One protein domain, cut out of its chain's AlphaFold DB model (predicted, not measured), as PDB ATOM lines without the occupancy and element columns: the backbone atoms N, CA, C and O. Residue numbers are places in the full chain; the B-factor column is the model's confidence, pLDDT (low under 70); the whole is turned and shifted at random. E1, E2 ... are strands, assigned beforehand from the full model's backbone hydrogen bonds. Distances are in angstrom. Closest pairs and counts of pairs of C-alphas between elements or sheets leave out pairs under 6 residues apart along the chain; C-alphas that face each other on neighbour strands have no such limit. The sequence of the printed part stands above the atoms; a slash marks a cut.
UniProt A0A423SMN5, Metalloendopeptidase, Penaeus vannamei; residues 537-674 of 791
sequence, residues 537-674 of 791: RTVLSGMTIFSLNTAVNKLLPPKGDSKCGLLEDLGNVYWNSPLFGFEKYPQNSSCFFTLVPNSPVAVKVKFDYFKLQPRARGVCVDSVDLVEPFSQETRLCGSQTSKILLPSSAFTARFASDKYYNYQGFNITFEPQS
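Overview. This is residues 537 to 674 of the 791 residues of the protein "Metalloendopeptidase" of Penaeus vannamei (UniProt A0A423SMN5). Two six-stranded sheets lie face to face as a sandwich, E1, E2, E6, E11, E8 and E9 in one layer and E3, E4, E5, E12, E7 and E10 in the other, with their strands running nearly along the same line. Most of the chain from E5 to E12 is one long hairpin wound over both sheets, a jelly roll, while the strands E1 to E4 extend both layers at one side. The printed part has 138 residues with twelve named strands, E1 to E12 in order along the chain, and no named helix; the class is all strand. The first sheet is antiparallel throughout in the order E1, E2, E6, E11, E8, E9, and the second is mixed in the order E3, E4, E5, E12, E7, E10. The whole is compact, with a radius of gyration of the C-alphas of 14.1 A and spans of 41 by 33 by 23 A.

Arrangement. E1, residues 537 to 540, and E2, residues 543 to 548, form a hairpin, with N 540 and O 543 3.0 A apart. E3, residues 550 to 553, meets E2 only through their link and is parallel to E4, residues 564 to 569, where N 551 and O 564 are 2.9 A apart. E4 forms a hairpin with E5, residues 572 to 576, with N 574 and O 567 at 2.7 A. E6, residues 590 to 597, is antiparallel to E2, with N 544 and O 596 at 2.8 A. E7, residues 602 to 611, bends by 63 degrees at residue 608. E8, residues 623 to 627, and E9, residues 634 to 636, form a hairpin, with N 636 and O 624 at 2.8 A. E10, residues 644 to 647, is antiparallel to E7, with N 603 and O 646 at 2.8 A. E11, residues 651 to 656, is antiparallel to both E6 and E8, with N 655 and O 591 at 2.8 A and N 625 and O 654 at 2.7 A. E12, residues 665 to 673, is antiparallel to both E5 and E7, with N 670 and O 573 at 2.7 A and N 611 and O 665 at 2.7 A. The jelly roll is made of four nested antiparallel pairs: E5 with E12, E6 with E11, E7 with E10, and E8 with E9. The edge strands are E1 and E9 in one sheet and E3 and E10 in the other, and both sheets are twisted. Where the sheets face each other they are 8.9 A centre to centre, with their best planes 11 degrees apart. Between the sheets, the closest C-alphas of E3 and E6 are those of Thr 550 and Cys 591, 5.9 A apart. E6 and E12 are apart, and so are E7 and E11.

Along the chain. E1 begins at C-alpha 537, (144.561, 122.807, 108.939). From first to last C-alpha, E2 measures 16.7 A, E4 16.5 A, E6 23.4 A, E7 25.0 A, E11 16.5 A and E12 25.5 A. E7 begins at C-alpha 602, (141.505, 136.199, 92.275), and E12 ends at C-alpha 673, (145.920, 138.384, 92.664).

Size, cuts and confidence. The two C-alphas farthest apart are those of Ser 541 and Arg 617, at 42.6 A. The printed part has no cut. The links from E5 to E6, 13 residues, and from E7 to E8, 11 residues, are long. The mean pLDDT of the printed part is 74.6, and 41 residues are under 70, among them residues 537 to 563.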
ATOM      1  N   ARG A 537     144.904 121.397 109.149       47.28
ATOM      2  CA  ARG A 537     144.561 122.807 108.939       47.28
ATOM      3  C   ARG A 537     145.817 123.650 109.122       47.28
ATOM      4  O   ARG A 537     146.303 123.787 110.241       47.28
ATOM      5  N   THR A 538     146.302 124.258 108.044       51.75
ATOM      6  CA  THR A 538     147.449 125.174 108.111       51.75
ATOM      7  C   THR A 538     146.984 126.583 107.766       51.75
ATOM      8  O   THR A 538     146.450 126.821 106.683       51.75
ATOM      9  N   VAL A 539     147.145 127.511 108.714       48.31
ATOM     10  CA  VAL A 539     146.893 128.941 108.497       48.31
ATOM     11  C   VAL A 539     148.209 129.579 108.080       48.31
ATOM     12  O   VAL A 539     149.192 129.550 108.829       48.31
ATOM     13  N   LEU A 540     148.226 130.116 106.871       52.22
ATOM     14  CA  LEU A 540     149.380 130.745 106.249       52.22
ATOM     15  C   LEU A 540     149.029 132.199 105.892       52.22
ATOM     16  O   LEU A 540     147.926 132.656 106.203       52.22
ATOM     17  N   SER A 541     149.972 132.976 105.362       50.59
ATOM     18  CA  SER A 541     149.853 134.440 105.290       50.59
ATOM     19  C   SER A 541     148.689 134.877 104.388       50.59
ATOM     20  O   SER A 541     148.849 135.052 103.187       50.59
ATOM     21  N   GLY A 542     147.503 135.083 104.970       54.62
ATOM     22  CA  GLY A 542     146.300 135.505 104.244       54.62
ATOM     23  C   GLY A 542     145.461 134.374 103.634       54.62
ATOM     24  O   GLY A 542     144.434 134.671 103.024       54.62
ATOM     25  N   MET A 543     145.809 133.094 103.835       64.38
ATOM     26  CA  MET A 543     145.039 131.942 103.335       64.38
ATOM     27  C   MET A 543     144.942 130.803 104.351       64.38
ATOM     28  O   MET A 543     145.850 130.567 105.151       64.38
ATOM     29  N   THR A 544     143.830 130.072 104.314       59.94
ATOM     30  CA  THR A 544     143.644 128.828 105.066       59.94
ATOM     31  C   THR A 544     143.636 127.650 104.093       59.94
ATOM     32  O   THR A 544     142.783 127.584 103.207       59.94
ATOM     33  N   ILE A 545     144.571 126.711 104.270       59.53
ATOM     34  CA  ILE A 545     144.642 125.478 103.475       59.53
ATOM     35  C   ILE A 545     144.061 124.327 104.293       59.53
ATOM     36  O   ILE A 545     144.514 124.053 105.410       59.53
ATOM     37  N   PHE A 546     143.083 123.632 103.714       54.06
ATOM     38  CA  PHE A 546     142.596 122.347 104.212       54.06
ATOM     39  C   PHE A 546     143.065 121.248 103.266       54.06
ATOM     40  O   PHE A 546     142.816 121.320 102.061       54.06
ATOM     41  N   SER A 547     143.740 120.225 103.786       51.47
ATOM     42  CA  SER A 547     144.145 119.083 102.971       51.47
ATOM     43  C   SER A 547     144.031 117.760 103.719       51.47
ATOM     44  O   SER A 547     144.242 117.688 104.930       51.47
ATOM     45  N   LEU A 548     143.705 116.716 102.957       49.44
ATOM     46  CA  LEU A 548     143.787 115.318 103.345       49.44
ATOM     47  C   LEU A 548     144.806 114.657 102.397       49.44
ATOM     48  O   LEU A 548     144.724 114.837 101.181       49.44
ATOM     49  N   ASN A 549     145.769 113.904 102.932       50.47
ATOM     50  CA  ASN A 549     146.764 113.147 102.150       50.47
ATOM     51  C   ASN A 549     147.728 113.960 101.255       50.47
ATOM     52  O   ASN A 549     148.377 113.385 100.382       50.47
ATOM     53  N   THR A 550     147.903 115.259 101.522       53.69
ATOM     54  CA  THR A 550     148.941 116.113 100.908       53.69
ATOM     55  C   THR A 550     149.866 116.643 102.002       53.69
ATOM     56  O   THR A 550     149.387 117.092 103.042       53.69
ATOM     57  N   ALA A 551     151.183 116.589 101.798       55.38
ATOM     58  CA  ALA A 551     152.139 117.150 102.750       55.38
ATOM     59  C   ALA A 551     152.183 118.680 102.599       55.38
ATOM     60  O   ALA A 551     152.483 119.175 101.514       55.38
ATOM     61  N   VAL A 552     151.880 119.430 103.664       56.12
ATOM     62  CA  VAL A 552     151.906 120.905 103.676       56.12
ATOM     63  C   VAL A 552     153.181 121.379 104.373       56.12
ATOM     64  O   VAL A 552     153.352 121.123 105.562       56.12
ATOM     65  N   ASN A 553     154.064 122.085 103.661       57.12
ATOM     66  CA  ASN A 553     155.313 122.613 104.219       57.12
ATOM     67  C   ASN A 553     155.438 124.133 104.011       57.12
ATOM     68  O   ASN A 553     155.084 124.653 102.958       57.12
ATOM     69  N   LYS A 554     155.985 124.843 105.012       47.28
ATOM     70  CA  LYS A 554     156.332 126.282 104.927       47.28
ATOM     71  C   LYS A 554     157.693 126.553 104.270       47.28
ATOM     72  O   LYS A 554     158.016 127.693 103.973       47.28
ATOM     73  N   LEU A 555     158.516 125.521 104.115       49.75
ATOM     74  CA  LEU A 555     159.838 125.558 103.496       49.75
ATOM     75  C   LEU A 555     159.916 124.344 102.568       49.75
ATOM     76  O   LEU A 555     159.444 123.286 102.973       49.75
ATOM     77  N   LEU A 556     160.428 124.551 101.345       47.22
ATOM     78  CA  LEU A 556     160.517 123.641 100.181       47.22
ATOM     79  C   LEU A 556     160.089 122.174 100.424       47.22
ATOM     80  O   LEU A 556     160.620 121.532 101.333       47.22
ATOM     81  N   PRO A 557     159.208 121.590  99.584       45.78
ATOM     82  CA  PRO A 557     158.699 120.246  99.815       45.78
ATOM     83  C   PRO A 557     159.864 119.241  99.871       45.78
ATOM     84  O   PRO A 557     160.826 119.372  99.103       45.78
ATOM     85  N   PRO A 558     159.811 118.244 100.771       46.22
ATOM     86  CA  PRO A 558     160.852 117.238 100.871       46.22
ATOM     87  C   PRO A 558     161.001 116.524  99.526       46.22
ATOM     88  O   PRO A 558     160.032 116.078  98.910       46.22
ATOM     89  N   LYS A 559     162.247 116.444  99.057       49.06
ATOM     90  CA  LYS A 559     162.618 115.744  97.825       49.06
ATOM     91  C   LYS A 559     162.141 114.282  97.895       49.06
ATOM     92  O   LYS A 559     162.591 113.551  98.773       49.06
ATOM     93  N   GLY A 560     161.284 113.859  96.960       51.53
ATOM     94  CA  GLY A 560     160.901 112.449  96.778       51.53
ATOM     95  C   GLY A 560     159.756 111.920  97.655       51.53
ATOM     96  O   GLY A 560     159.769 110.740  98.000       51.53
ATOM     97  N   ASP A 561     158.773 112.745  98.029       56.06
ATOM     98  CA  ASP A 561     157.597 112.278  98.783       56.06
ATOM     99  C   ASP A 561     156.627 111.445  97.912       56.06
ATOM    100  O   ASP A 561     156.309 111.803  96.775       56.06
ATOM    101  N   SER A 562     156.137 110.330  98.464       58.53
ATOM    102  CA  SER A 562     155.091 109.473  97.879       58.53
ATOM    103  C   SER A 562     153.687 110.089  97.927       58.53
ATOM    104  O   SER A 562     152.752 109.529  97.353       58.53
ATOM    105  N   LYS A 563     153.522 111.225  98.613       67.31
ATOM    106  CA  LYS A 563     152.303 112.042  98.633       67.31
ATOM    107  C   LYS A 563     152.482 113.301  97.786       67.31
ATOM    108  O   LYS A 563     153.594 113.691  97.446       67.31
ATOM    109  N   CYS A 564     151.374 113.957  97.452       73.31
ATOM    110  CA  CYS A 564     151.442 115.268  96.816       73.31
ATOM    111  C   CYS A 564     152.078 116.289  97.767       73.31
ATOM    112  O   CYS A 564     151.867 116.230  98.983       73.31
ATOM    113  N   GLY A 565     152.830 117.231  97.206       74.94
ATOM    114  CA  GLY A 565     153.503 118.280  97.966       74.94
ATOM    115  C   GLY A 565     152.803 119.620  97.798       74.94
ATOM    116  O   GLY A 565     152.586 120.050  96.667       74.94
ATOM    117  N   LEU A 566     152.492 120.288  98.904       75.75
ATOM    118  CA  LEU A 566     152.085 121.690  98.941       75.75
ATOM    119  C   LEU A 566     153.164 122.526  99.613       75.75
ATOM    120  O   LEU A 566     153.603 122.220 100.724       75.75
ATOM    121  N   LEU A 567     153.556 123.597  98.937       75.19
ATOM    122  CA  LEU A 567     154.467 124.607  99.450       75.19
ATOM    123  C   LEU A 567     153.804 125.968  99.333       75.19
ATOM    124  O   LEU A 567     153.250 126.284  98.287       75.19
ATOM    125  N   GLU A 568     153.913 126.781 100.373       69.81
ATOM    126  CA  GLU A 568     153.672 128.214 100.247       69.81
ATOM    127  C   GLU A 568     155.000 128.957 100.279       69.81
ATOM    128  O   GLU A 568     155.814 128.721 101.173       69.81
ATOM    129  N   ASP A 569     155.201 129.853  99.319       68.56
ATOM    130  CA  ASP A 569     156.327 130.780  99.310       68.56
ATOM    131  C   ASP A 569     155.857 132.154  98.829       68.56
ATOM    132  O   ASP A 569     155.152 132.263  97.825       68.56
ATOM    133  N   LEU A 570     156.203 133.200  99.585       67.69
ATOM    134  CA  LEU A 570     155.832 134.597  99.307       67.69
ATOM    135  C   LEU A 570     154.332 134.821  98.985       67.69
ATOM    136  O   LEU A 570     153.983 135.733  98.241       67.69
ATOM    137  N   GLY A 571     153.435 134.007  99.558       70.38
ATOM    138  CA  GLY A 571     151.982 134.076  99.338       70.38
ATOM    139  C   GLY A 571     151.463 133.287  98.128       70.38
ATOM    140  O   GLY A 571     150.252 133.192  97.955       70.38
ATOM    141  N   ASN A 572     152.336 132.681  97.320       81.94
ATOM    142  CA  ASN A 572     151.955 131.741  96.263       81.94
ATOM    143  C   ASN A 572     151.885 130.317  96.810       81.94
ATOM    144  O   ASN A 572     152.700 129.933  97.648       81.94
ATOM    145  N   VAL A 573     150.969 129.505  96.282       83.81
ATOM    146  CA  VAL A 573     150.847 128.088  96.644       83.81
ATOM    147  C   VAL A 573     151.304 127.216  95.482       83.81
ATOM    148  O   VAL A 573     150.732 127.263  94.402       83.81
ATOM    149  N   TYR A 574     152.312 126.389  95.708       86.00
ATOM    150  CA  TYR A 574     152.863 125.445  94.743       86.00
ATOM    151  C   TYR A 574     152.370 124.044  95.077       86.00
ATOM    152  O   TYR A 574     152.595 123.543  96.181       86.00
ATOM    153  N   TRP A 575     151.733 123.388  94.116       88.81
ATOM    154  CA  TRP A 575     151.216 122.038  94.263       88.81
ATOM    155  C   TRP A 575     151.888 121.084  93.290       88.81
ATOM    156  O   TRP A 575     151.876 121.286  92.077       88.81
ATOM    157  N   ASN A 576     152.453 120.020  93.843       87.25
ATOM    158  CA  ASN A 576     153.204 119.020  93.112       87.25
ATOM    159  C   ASN A 576     152.515 117.664  93.210       87.25
ATOM    160  O   ASN A 576     152.079 117.259  94.294       87.25
ATOM    161  N   SER A 577     152.483 116.933  92.099       86.50
ATOM    162  CA  SER A 577     152.134 115.512  92.118       86.50
ATOM    163  C   SER A 577     153.147 114.716  92.953       86.50
ATOM    164  O   SER A 577     154.274 115.179  93.154       86.50
ATOM    165  N   PRO A 578     152.816 113.493  93.395       81.81
ATOM    166  CA  PRO A 578     153.770 112.671  94.125       81.81
ATOM    167  C   PRO A 578     155.017 112.394  93.281       81.81
ATOM    168  O   PRO A 578     154.906 112.208  92.067       81.81
ATOM    169  N   LEU A 579     156.187 112.367  93.923       76.12
ATOM    170  CA  LEU A 579     157.496 112.125  93.297       76.12
ATOM    171  C   LEU A 579     157.879 113.099  92.162       76.12
ATOM    172  O   LEU A 579     158.831 112.833  91.421       76.12
ATOM    173  N   PHE A 580     157.185 114.236  92.039       81.94
ATOM    174  CA  PHE A 580     157.433 115.221  90.988       81.94
ATOM    175  C   PHE A 580     158.902 115.680  90.958       81.94
ATOM    176  O   PHE A 580     159.473 116.048  91.986       81.94
ATOM    177  N   GLY A 581     159.511 115.660  89.768       74.62
ATOM    178  CA  GLY A 581     160.922 116.010  89.558       74.62
ATOM    179  C   GLY A 581     161.925 114.877  89.823       74.62
ATOM    180  O   GLY A 581     163.116 115.076  89.593       74.62
ATOM    181  N   PHE A 582     161.463 113.697  90.255       74.88
ATOM    182  CA  PHE A 582     162.308 112.522  90.519       74.88
ATOM    183  C   PHE A 582     161.856 111.307  89.712       74.88
ATOM    184  O   PHE A 582     162.633 110.749  88.940       74.88
ATOM    185  N   GLU A 583     160.590 110.927  89.860       80.69
ATOM    186  CA  GLU A 583     159.987 109.792  89.168       80.69
ATOM    187  C   GLU A 583     158.601 110.162  88.625       80.69
ATOM    188  O   GLU A 583     158.115 111.283  88.770       80.69
ATOM    189  N   LYS A 584     157.969 109.209  87.940       86.06
ATOM    190  CA  LYS A 584     156.571 109.333  87.530       86.06
ATOM    191  C   LYS A 584     155.659 109.182  88.747       86.06
ATOM    192  O   LYS A 584     155.995 108.445  89.671       86.06
ATOM    193  N   TYR A 585     154.484 109.812  88.728       82.56
ATOM    194  CA  TYR A 585     153.533 109.647  89.831       82.56
ATOM    195  C   TYR A 585     153.106 108.170  89.987       82.56
ATOM    196  O   TYR A 585     152.978 107.453  88.989       82.56
ATOM    197  N   PRO A 586     152.853 107.679  91.210       77.44
ATOM    198  CA  PRO A 586     152.371 106.319  91.417       77.44
ATOM    199  C   PRO A 586     150.957 106.109  90.862       77.44
ATOM    200  O   PRO A 586     150.126 107.025  90.849       77.44
ATOM    201  N   GLN A 587     150.657 104.881  90.452       79.62
ATOM    202  CA  GLN A 587     149.288 104.462  90.160       79.62
ATOM    203  C   GLN A 587     148.398 104.509  91.415       79.62
ATOM    204  O   GLN A 587     148.884 104.317  92.528       79.62
ATOM    205  N   ASN A 588     147.089 104.704  91.236       66.75
ATOM    206  CA  ASN A 588     146.087 104.831  92.306       66.75
ATOM    207  C   ASN A 588     146.395 105.945  93.321       66.75
ATOM    208  O   ASN A 588     146.004 105.864  94.488       66.75
ATOM    209  N   SER A 589     147.105 106.984  92.890       76.06
ATOM    210  CA  SER A 589     147.365 108.156  93.717       76.06
ATOM    211  C   SER A 589     146.123 109.031  93.762       76.06
ATOM    212  O   SER A 589     145.468 109.257  92.746       76.06
ATOM    213  N   SER A 590     145.820 109.573  94.934       73.25
ATOM    214  CA  SER A 590     144.771 110.572  95.097       73.25
ATOM    215  C   SER A 590     145.210 111.588  96.132       73.25
ATOM    216  O   SER A 590     145.661 111.226  97.219       73.25
ATOM    217  N   CYS A 591     145.093 112.863  95.792       74.12
ATOM    218  CA  CYS A 591     145.351 113.949  96.721       74.12
ATOM    219  C   CYS A 591     144.502 115.156  96.351       74.12
ATOM    220  O   CYS A 591     144.151 115.366  95.189       74.12
ATOM    221  N   PHE A 592     144.156 115.962  97.341       75.25
ATOM    222  CA  PHE A 592     143.421 117.188  97.104       75.25
ATOM    223  C   PHE A 592     143.726 118.208  98.188       75.25
ATOM    224  O   PHE A 592     144.157 117.880  99.300       75.25
ATOM    225  N   PHE A 593     143.450 119.459  97.869       74.94
ATOM    226  CA  PHE A 593     143.403 120.515  98.857       74.94
ATOM    227  C   PHE A 593     142.302 121.506  98.504       74.94
ATOM    228  O   PHE A 593     141.894 121.637  97.347       74.94
ATOM    229  N   THR A 594     141.843 122.213  99.524       71.75
ATOM    230  CA  THR A 594     140.930 123.339  99.387       71.75
ATOM    231  C   THR A 594     141.649 124.593  99.855       71.75
ATOM    232  O   THR A 594     142.165 124.634 100.977       71.75
ATOM    233  N   LEU A 595     141.686 125.604  98.987       73.81
ATOM    234  CA  LEU A 595     142.183 126.935  99.325       73.81
ATOM    235  C   LEU A 595     141.011 127.810  99.745       73.81
ATOM    236  O   LEU A 595     140.080 127.994  98.966       73.81
ATOM    237  N   VAL A 596     141.070 128.358 100.960       70.69
ATOM    238  CA  VAL A 596     140.102 129.334 101.476       70.69
ATOM    239  C   VAL A 596     140.845 130.635 101.801       70.69
ATOM    240  O   VAL A 596     141.494 130.729 102.844       70.69
ATOM    241  N   PRO A 597     140.804 131.637 100.911       66.94
ATOM    242  CA  PRO A 597     141.395 132.952 101.138       66.94
ATOM    243  C   PRO A 597     140.768 133.670 102.336       66.94
ATOM    244  O   PRO A 597     139.561 133.587 102.566       66.94
ATOM    245  N   ASN A 598     141.586 134.398 103.098       69.19
ATOM    246  CA  ASN A 598     141.132 135.197 104.243       69.19
ATOM    247  C   ASN A 598     140.716 136.627 103.835       69.19
ATOM    248  O   ASN A 598     140.233 137.387 104.674       69.19
ATOM    249  N   SER A 599     140.884 136.982 102.558       72.94
ATOM    250  CA  SER A 599     140.413 138.215 101.922       72.94
ATOM    251  C   SER A 599     139.960 137.930 100.482       72.94
ATOM    252  O   SER A 599     140.451 136.965  99.887       72.94
ATOM    253  N   PRO A 600     139.092 138.768  99.887       78.38
ATOM    254  CA  PRO A 600     138.744 138.639  98.480       78.38
ATOM    255  C   PRO A 600     139.995 138.836  97.608       78.38
ATOM    256  O   PRO A 600     140.723 139.810  97.792       78.38
ATOM    257  N   VAL A 601     140.241 137.920  96.673       79.50
ATOM    258  CA  VAL A 601     141.319 137.928  95.666       79.50
ATOM    259  C   VAL A 601     140.828 137.242  94.373       79.50
ATOM    260  O   VAL A 601     139.720 136.718  94.302       79.50
ATOM    261  N   ALA A 602     141.632 137.212  93.323       83.31
ATOM    262  CA  ALA A 602     141.505 136.199  92.275       83.31
ATOM    263  C   ALA A 602     142.693 135.243  92.396       83.31
ATOM    264  O   ALA A 602     143.733 135.636  92.906       83.31
ATOM    265  N   VAL A 603     142.584 133.993  91.966       82.50
ATOM    266  CA  VAL A 603     143.702 133.041  92.010       82.50
ATOM    267  C   VAL A 603     144.089 132.675  90.590       82.50
ATOM    268  O   VAL A 603     143.328 132.044  89.857       82.50
ATOM    269  N   LYS A 604     145.283 133.101  90.184       86.31
ATOM    270  CA  LYS A 604     145.857 132.786  88.881       86.31
ATOM    271  C   LYS A 604     146.583 131.450  88.977       86.31
ATOM    272  O   LYS A 604     147.581 131.327  89.675       86.31
ATOM    273  N   VAL A 605     146.069 130.451  88.272       88.56
ATOM    274  CA  VAL A 605     146.642 129.108  88.188       88.56
ATOM    275  C   VAL A 605     147.615 129.062  87.016       88.56
ATOM    276  O   VAL A 605     147.223 129.256  85.859       88.56
ATOM    277  N   LYS A 606     148.884 128.816  87.319       89.12
ATOM    278  CA  LYS A 606     149.966 128.586  86.366       89.12
ATOM    279  C   LYS A 606     150.356 127.114  86.401       89.12
ATOM    280  O   LYS A 606     150.502 126.528  87.466       89.12
ATOM    281  N   PHE A 607     150.515 126.520  85.227       90.44
ATOM    282  CA  PHE A 607     150.983 125.147  85.073       90.44
ATOM    283  C   PHE A 607     152.461 125.193  84.705       90.44
ATOM    284  O   PHE A 607     152.802 125.146  83.526       90.44
ATOM    285  N   ASP A 608     153.334 125.333  85.702       86.06
ATOM    286  CA  ASP A 608     154.786 125.387  85.480       86.06
ATOM    287  C   ASP A 608     155.304 124.067  84.892       86.06
ATOM    288  O   ASP A 608     156.229 124.043  84.080       86.06
ATOM    289  N   TYR A 609     154.645 122.959  85.243       89.00
ATOM    290  CA  TYR A 609     154.750 121.697  84.527       89.00
ATOM    291  C   TYR A 609     153.449 120.903  84.639       89.00
ATOM    292  O   TYR A 609     152.878 120.781  85.719       89.00
ATOM    293  N   PHE A 610     152.996 120.280  83.553       93.31
ATOM    294  CA  PHE A 610     151.833 119.399  83.610       93.31
ATOM    295  C   PHE A 610     151.899 118.303  82.546       93.31
ATOM    296  O   PHE A 610     151.783 118.562  81.344       93.31
ATOM    297  N   LYS A 611     152.064 117.056  82.990       92.62
ATOM    298  CA  LYS A 611     152.024 115.852  82.164       92.62
ATOM    299  C   LYS A 611     151.351 114.697  82.904       92.62
ATOM    300  O   LYS A 611     151.984 113.968  83.665       92.62
ATOM    301  N   LEU A 612     150.074 114.499  82.606       91.94
ATOM    302  CA  LEU A 612     149.278 113.349  83.032       91.94
ATOM    303  C   LEU A 612     148.954 112.436  81.851       91.94
ATOM    304  O   LEU A 612     149.201 112.788  80.691       91.94
ATOM    305  N   GLN A 613     148.348 111.284  82.139       89.38
ATOM    306  CA  GLN A 613     147.822 110.407  81.102       89.38
ATOM    307  C   GLN A 613     146.881 111.183  80.163       89.38
ATOM    308  O   GLN A 613     145.963 111.868  80.625       89.38
ATOM    309  N   PRO A 614     147.109 111.138  78.837       85.88
ATOM    310  CA  PRO A 614     146.223 111.781  77.878       85.88
ATOM    311  C   PRO A 614     144.852 111.098  77.864       85.88
ATOM    312  O   PRO A 614     144.674 109.990  78.374       85.88
ATOM    313  N   ARG A 615     143.865 111.757  77.249       86.25
ATOM    314  CA  ARG A 615     142.499 111.229  77.184       86.25
ATOM    315  C   ARG A 615     142.472 109.843  76.543       86.25
ATOM    316  O   ARG A 615     142.897 109.680  75.401       86.25
ATOM    317  N   ALA A 616     141.882 108.876  77.237       77.06
ATOM    318  CA  ALA A 616     141.550 107.578  76.667       77.06
ATOM    319  C   ALA A 616     140.051 107.556  76.363       77.06
ATOM    320  O   ALA A 616     139.231 107.851  77.229       77.06
ATOM    321  N   ARG A 617     139.683 107.246  75.112       78.94
ATOM    322  CA  ARG A 617     138.277 107.237  74.651       78.94
ATOM    323  C   ARG A 617     137.520 108.541  74.968       78.94
ATOM    324  O   ARG A 617     136.346 108.522  75.312       78.94
ATOM    325  N   GLY A 618     138.210 109.681  74.867       75.44
ATOM    326  CA  GLY A 618     137.626 111.010  75.072       75.44
ATOM    327  C   GLY A 618     137.516 111.473  76.529       75.44
ATOM    328  O   GLY A 618     137.124 112.617  76.749       75.44
ATOM    329  N   VAL A 619     137.914 110.657  77.509       78.62
ATOM    330  CA  VAL A 619     137.820 110.984  78.941       78.62
ATOM    331  C   VAL A 619     139.217 111.072  79.556       78.62
ATOM    332  O   VAL A 619     140.114 110.310  79.192       78.62
ATOM    333  N   CYS A 620     139.419 112.026  80.465       84.62
ATOM    334  CA  CYS A 620     140.624 112.073  81.288       84.62
ATOM    335  C   CYS A 620     140.590 110.920  82.289       84.62
ATOM    336  O   CYS A 620     139.637 110.813  83.060       84.62
ATOM    337  N   VAL A 621     141.600 110.057  82.225       80.62
ATOM    338  CA  VAL A 621     141.703 108.880  83.087       80.62
ATOM    339  C   VAL A 621     142.431 109.255  84.371       80.62
ATOM    340  O   VAL A 621     141.841 109.197  85.445       80.62
ATOM    341  N   ASP A 622     143.640 109.794  84.221       86.94
ATOM    342  CA  ASP A 622     144.320 110.538  85.274       86.94
ATOM    343  C   ASP A 622     143.987 112.010  85.109       86.94
ATOM    344  O   ASP A 622     144.024 112.542  83.993       86.94
ATOM    345  N   SER A 623     143.640 112.679  86.201       89.88
ATOM    346  CA  SER A 623     143.140 114.045  86.114       89.88
ATOM    347  C   SER A 623     143.531 114.913  87.289       89.88
ATOM    348  O   SER A 623     143.592 114.447  88.424       89.88
ATOM    349  N   VAL A 624     143.755 116.191  86.986       92.06
ATOM    350  CA  VAL A 624     143.629 117.285  87.944       92.06
ATOM    351  C   VAL A 624     142.303 117.981  87.687       92.06
ATOM    352  O   VAL A 624     142.069 118.522  86.609       92.06
ATOM    353  N   ASP A 625     141.444 117.972  88.690       85.50
ATOM    354  CA  ASP A 625     140.139 118.597  88.685       85.50
ATOM    355  C   ASP A 625     140.207 119.886  89.506       85.50
ATOM    356  O   ASP A 625     140.458 119.853  90.713       85.50
ATOM    357  N   LEU A 626     139.983 121.024  88.849       87.31
ATOM    358  CA  LEU A 626     139.770 122.308  89.512       87.31
ATOM    359  C   LEU A 626     138.264 122.508  89.680       87.31
ATOM    360  O   LEU A 626     137.528 122.752  88.718       87.31
ATOM    361  N   VAL A 627     137.802 122.353  90.915       77.50
ATOM    362  CA  VAL A 627     136.394 122.443  91.291       77.50
ATOM    363  C   VAL A 627     136.127 123.844  91.827       77.50
ATOM    364  O   VAL A 627     136.405 124.150  92.989       77.50
ATOM    365  N   GLU A 628     135.583 124.700  90.963       71.25
ATOM    366  CA  GLU A 628     135.008 125.982  91.374       71.25
ATOM    367  C   GLU A 628     133.610 125.750  91.987       71.25
ATOM    368  O   GLU A 628     132.858 124.907  91.490       71.25
ATOM    369  N   PRO A 629     133.185 126.526  92.998       55.12
ATOM    370  CA  PRO A 629     131.879 126.330  93.644       55.12
ATOM    371  C   PRO A 629     130.649 126.493  92.725       55.12
ATOM    372  O   PRO A 629     129.578 125.952  93.009       55.12
ATOM    373  N   PHE A 630     130.781 127.238  91.619       61.41
ATOM    374  CA  PHE A 630     129.655 127.683  90.782       61.41
ATOM    375  C   PHE A 630     129.819 127.458  89.267       61.41
ATOM    376  O   PHE A 630     128.887 127.746  88.502       61.41
ATOM    377  N   SER A 631     130.962 126.938  88.808       59.25
ATOM    378  CA  SER A 631     131.214 126.630  87.393       59.25
ATOM    379  C   SER A 631     131.156 125.115  87.131       59.25
ATOM    380  O   SER A 631     130.709 124.342  87.980       59.25
ATOM    381  N   GLN A 632     131.476 124.695  85.907       60.66
ATOM    382  CA  GLN A 632     131.670 123.282  85.599       60.66
ATOM    383  C   GLN A 632     133.088 122.889  86.029       60.66
ATOM    384  O   GLN A 632     134.027 123.629  85.755       60.66
ATOM    385  N   GLU A 633     133.232 121.733  86.683       71.12
ATOM    386  CA  GLU A 633     134.531 121.159  87.050       71.12
ATOM    387  C   GLU A 633     135.487 121.198  85.853       71.12
ATOM    388  O   GLU A 633     135.198 120.643  84.788       71.12
ATOM    389  N   THR A 634     136.621 121.879  86.024       84.38
ATOM    390  CA  THR A 634     137.650 121.935  84.990       84.38
ATOM    391  C   THR A 634     138.564 120.735  85.173       84.38
ATOM    392  O   THR A 634     139.482 120.754  85.989       84.38
ATOM    393  N   ARG A 635     138.266 119.669  84.426       86.81
ATOM    394  CA  ARG A 635     139.021 118.414  84.421       86.81
ATOM    395  C   ARG A 635     140.158 118.459  83.405       86.81
ATOM    396  O   ARG A 635     139.922 118.525  82.195       86.81
ATOM    397  N   LEU A 636     141.387 118.387  83.903       92.12
ATOM    398  CA  LEU A 636     142.628 118.537  83.149       92.12
ATOM    399  C   LEU A 636     143.404 117.222  83.113       92.12
ATOM    400  O   LEU A 636     143.551 116.546  84.125       92.12
ATOM    401  N   CYS A 637     143.936 116.872  81.947       91.00
ATOM    402  CA  CYS A 637     144.799 115.710  81.744       91.00
ATOM    403  C   CYS A 637     145.713 115.937  80.533       91.00
ATOM    404  O   CYS A 637     145.631 116.983  79.883       91.00
ATOM    405  N   GLY A 638     146.587 114.981  80.209       89.75
ATOM    406  CA  GLY A 638     147.572 115.173  79.145       89.75
ATOM    407  C   GLY A 638     148.567 116.283  79.491       89.75
ATOM    408  O   GLY A 638     149.133 116.282  80.580       89.75
ATOM    409  N   SER A 639     148.782 117.222  78.569       88.88
ATOM    410  CA  SER A 639     149.641 118.395  78.775       88.88
ATOM    411  C   SER A 639     148.817 119.672  78.879       88.88
ATOM    412  O   SER A 639     147.843 119.814  78.144       88.88
ATOM    413  N   GLN A 640     149.210 120.586  79.768       82.00
ATOM    414  CA  GLN A 640     148.555 121.883  79.965       82.00
ATOM    415  C   GLN A 640     149.599 123.000  80.007       82.00
ATOM    416  O   GLN A 640     150.615 122.857  80.680       82.00
ATOM    417  N   THR A 641     149.333 124.093  79.292       73.94
ATOM    418  CA  THR A 641     150.176 125.307  79.255       73.94
ATOM    419  C   THR A 641     149.367 126.592  79.462       73.94
ATOM    420  O   THR A 641     149.922 127.639  79.787       73.94
ATOM    421  N   SER A 642     148.043 126.535  79.296       73.38
ATOM    422  CA  SER A 642     147.159 127.691  79.439       73.38
ATOM    423  C   SER A 642     146.958 128.066  80.904       73.38
ATOM    424  O   SER A 642     146.675 127.211  81.738       73.38
ATOM    425  N   LYS A 643     147.045 129.359  81.215       80.94
ATOM    426  CA  LYS A 643     146.759 129.893  82.555       80.94
ATOM    427  C   LYS A 643     145.247 129.900  82.794       80.94
ATOM    428  O   LYS A 643     144.481 130.160  81.868       80.94
ATOM    429  N   ILE A 644     144.816 129.639  84.027       82.88
ATOM    430  CA  ILE A 644     143.396 129.682  84.414       82.88
ATOM    431  C   ILE A 644     143.221 130.711  85.526       82.88
ATOM    432  O   ILE A 644     143.949 130.682  86.512       82.88
ATOM    433  N   LEU A 645     142.242 131.606  85.388       78.62
ATOM    434  CA  LEU A 645     141.874 132.538  86.451       78.62
ATOM    435  C   LEU A 645     140.649 132.021  87.214       78.62
ATOM    436  O   LEU A 645     139.566 131.830  86.641       78.62
ATOM    437  N   LEU A 646     140.838 131.795  88.512       78.25
ATOM    438  CA  LEU A 646     139.815 131.358  89.452       78.25
ATOM    439  C   LEU A 646     139.386 132.523  90.371       78.25
ATOM    440  O   LEU A 646     140.189 133.409  90.661       78.25
ATOM    441  N   PRO A 647     138.130 132.551  90.838       71.81
ATOM    442  CA  PRO A 647     137.680 133.407  91.948       71.81
ATOM    443  C   PRO A 647     138.363 133.040  93.277       71.81
ATOM    444  O   PRO A 647     138.777 131.893  93.445       71.81
ATOM    445  N   SER A 648     138.446 133.974  94.239       67.06
ATOM    446  CA  SER A 648     138.942 133.647  95.591       67.06
ATOM    447  C   SER A 648     138.002 132.796  96.421       67.06
ATOM    448  O   SER A 648     138.428 132.267  97.437       67.06
ATOM    449  N   SER A 649     136.747 132.621  96.015       63.62
ATOM    450  CA  SER A 649     135.849 131.639  96.629       63.62
ATOM    451  C   SER A 649     136.544 130.293  96.872       63.62
ATOM    452  O   SER A 649     137.266 129.832  95.988       63.62
ATOM    453  N   ALA A 650     136.267 129.638  98.003       65.81
ATOM    454  CA  ALA A 650     136.864 128.353  98.363       65.81
ATOM    455  C   ALA A 650     136.826 127.331  97.206       65.81
ATOM    456  O   ALA A 650     135.777 126.748  96.937       65.81
ATOM    457  N   PHE A 651     137.945 127.117  96.507       74.69
ATOM    458  CA  PHE A 651     138.029 126.149  95.409       74.69
ATOM    459  C   PHE A 651     138.819 124.919  95.845       74.69
ATOM    460  O   PHE A 651     139.720 124.995  96.687       74.69
ATOM    461  N   THR A 652     138.483 123.777  95.248       77.50
ATOM    462  CA  THR A 652     139.154 122.504  95.521       77.50
ATOM    463  C   THR A 652     139.930 122.067  94.293       77.50
ATOM    464  O   THR A 652     139.365 121.966  93.206       77.50
ATOM    465  N   ALA A 653     141.213 121.770  94.471       85.00
ATOM    466  CA  ALA A 653     142.029 121.115  93.461       85.00
ATOM    467  C   ALA A 653     142.206 119.645  93.852       85.00
ATOM    468  O   ALA A 653     142.620 119.349  94.974       85.00
ATOM    469  N   ARG A 654     141.871 118.719  92.949       83.19
ATOM    470  CA  ARG A 654     141.945 117.267  93.181       83.19
ATOM    471  C   ARG A 654     142.758 116.592  92.095       83.19
ATOM    472  O   ARG A 654     142.460 116.773  90.927       83.19
ATOM    473  N   PHE A 655     143.727 115.776  92.475       86.62
ATOM    474  CA  PHE A 655     144.443 114.878  91.582       86.62
ATOM    475  C   PHE A 655     144.016 113.439  91.850       86.62
ATOM    476  O   PHE A 655     143.932 113.028  93.007       86.62
ATOM    477  N   ALA A 656     143.779 112.678  90.786       82.06
ATOM    478  CA  ALA A 656     143.563 111.241  90.848       82.06
ATOM    479  C   ALA A 656     144.261 110.544  89.672       82.06
ATOM    480  O   ALA A 656     144.153 111.016  88.536       82.06
ATOM    481  N   SER A 657     144.936 109.425  89.944       83.44
ATOM    482  CA  SER A 657     145.465 108.503  88.934       83.44
ATOM    483  C   SER A 657     144.839 107.115  89.035       83.44
ATOM    484  O   SER A 657     144.393 106.683  90.101       83.44
ATOM    485  N   ASP A 658     144.801 106.409  87.910       75.94
ATOM    486  CA  ASP A 658     144.307 105.044  87.810       75.94
ATOM    487  C   ASP A 658     145.395 103.995  88.112       75.94
ATOM    488  O   ASP A 658     146.514 104.306  88.525       75.94
ATOM    489  N   LYS A 659     145.059 102.711  87.930       77.19
ATOM    490  CA  LYS A 659     145.964 101.583  88.196       77.19
ATOM    491  C   LYS A 659     146.959 101.266  87.069       77.19
ATOM    492  O   LYS A 659     147.643 100.247  87.157       77.19
ATOM    493  N   TYR A 660     146.988 102.048  85.993       79.00
ATOM    494  CA  TYR A 660     147.657 101.702  84.744       79.00
ATOM    495  C   TYR A 660     148.858 102.614  84.457       79.00
ATOM    496  O   TYR A 660     149.940 102.403  85.014       79.00
ATOM    497  N   TYR A 661     148.722 103.551  83.516       82.31
ATOM    498  CA  TYR A 661     149.856 104.305  82.996       82.31
ATOM    499  C   TYR A 661     150.156 105.495  83.894       82.31
ATOM    500  O   TYR A 661     149.266 106.128  84.436       82.31
ATOM    501  N   ASN A 662     151.434 105.838  84.003       83.00
ATOM    502  CA  ASN A 662     151.859 107.023  84.723       83.00
ATOM    503  C   ASN A 662     152.833 107.873  83.908       83.00
ATOM    504  O   ASN A 662     153.490 107.426  82.954       83.00
ATOM    505  N   TYR A 663     152.903 109.136  84.306       90.44
ATOM    506  CA  TYR A 663     153.672 110.187  83.658       90.44
ATOM    507  C   TYR A 663     154.382 111.030  84.719       90.44
ATOM    508  O   TYR A 663     154.317 110.755  85.912       90.44
ATOM    509  N   GLN A 664     155.111 112.041  84.271       87.94
ATOM    510  CA  GLN A 664     155.966 112.887  85.094       87.94
ATOM    511  C   GLN A 664     155.187 113.748  86.099       87.94
ATOM    512  O   GLN A 664     155.785 114.267  87.034       87.94
ATOM    513  N   GLY A 665     153.867 113.879  85.938       89.94
ATOM    514  CA  GLY A 665     153.012 114.546  86.909       89.94
ATOM    515  C   GLY A 665     152.918 116.045  86.685       89.94
ATOM    516  O   GLY A 665     152.888 116.488  85.539       89.94
ATOM    517  N   PHE A 666     152.810 116.832  87.749       90.88
ATOM    518  CA  PHE A 666     152.594 118.273  87.640       90.88
ATOM    519  C   PHE A 666     153.295 119.077  88.733       90.88
ATOM    520  O   PHE A 666     153.505 118.586  89.841       90.88
ATOM    521  N   ASN A 667     153.560 120.337  88.400       91.50
ATOM    522  CA  ASN A 667     153.845 121.449  89.292       91.50
ATOM    523  C   ASN A 667     152.931 122.606  88.876       91.50
ATOM    524  O   ASN A 667     152.969 123.060  87.730       91.50
ATOM    525  N   ILE A 668     152.044 122.993  89.787       91.75
ATOM    526  CA  ILE A 668     151.017 124.004  89.561       91.75
ATOM    527  C   ILE A 668     151.197 125.096  90.604       91.75
ATOM    528  O   ILE A 668     151.111 124.816  91.799       91.75
ATOM    529  N   THR A 669     151.378 126.333  90.158       89.25
ATOM    530  CA  THR A 669     151.404 127.506  91.030       89.25
ATOM    531  C   THR A 669     150.037 128.179  91.052       89.25
ATOM    532  O   THR A 669     149.445 128.480  90.018       89.25
ATOM    533  N   PHE A 670     149.537 128.450  92.249       87.38
ATOM    534  CA  PHE A 670     148.339 129.226  92.523       87.38
ATOM    535  C   PHE A 670     148.781 130.574  93.087       87.38
ATOM    536  O   PHE A 670     149.243 130.656  94.223       87.38
ATOM    537  N   GLU A 671     148.662 131.622  92.278       85.44
ATOM    538  CA  GLU A 671     149.102 132.974  92.620       85.44
ATOM    539  C   GLU A 671     147.903 133.852  92.979       85.44
ATOM    540  O   GLU A 671     147.095 134.182  92.099       85.44
ATOM    541  N   PRO A 672     147.768 134.276  94.240       81.06
ATOM    542  CA  PRO A 672     146.733 135.212  94.637       81.06
ATOM    543  C   PRO A 672     146.971 136.584  94.005       81.06
ATOM    544  O   PRO A 672     148.017 137.203  94.159       81.06
ATOM    545  N   GLN A 673     145.968 137.080  93.302       74.12
ATOM    546  CA  GLN A 673     145.920 138.384  92.664       74.12
ATOM    547  C   GLN A 673     144.974 139.264  93.479       74.12
ATOM    548  O   GLN A 673     143.749 139.154  93.382       74.12
ATOM    549  N   SER A 674     145.534 140.139  94.308       63.88
ATOM    550  CA  SER A 674     144.746 141.116  95.063       63.88
ATOM    551  C   SER A 674     144.569 142.376  94.218       63.88
ATOM    552  O   SER A 674     145.491 143.175  94.101       63.88
TER     553      SER A 674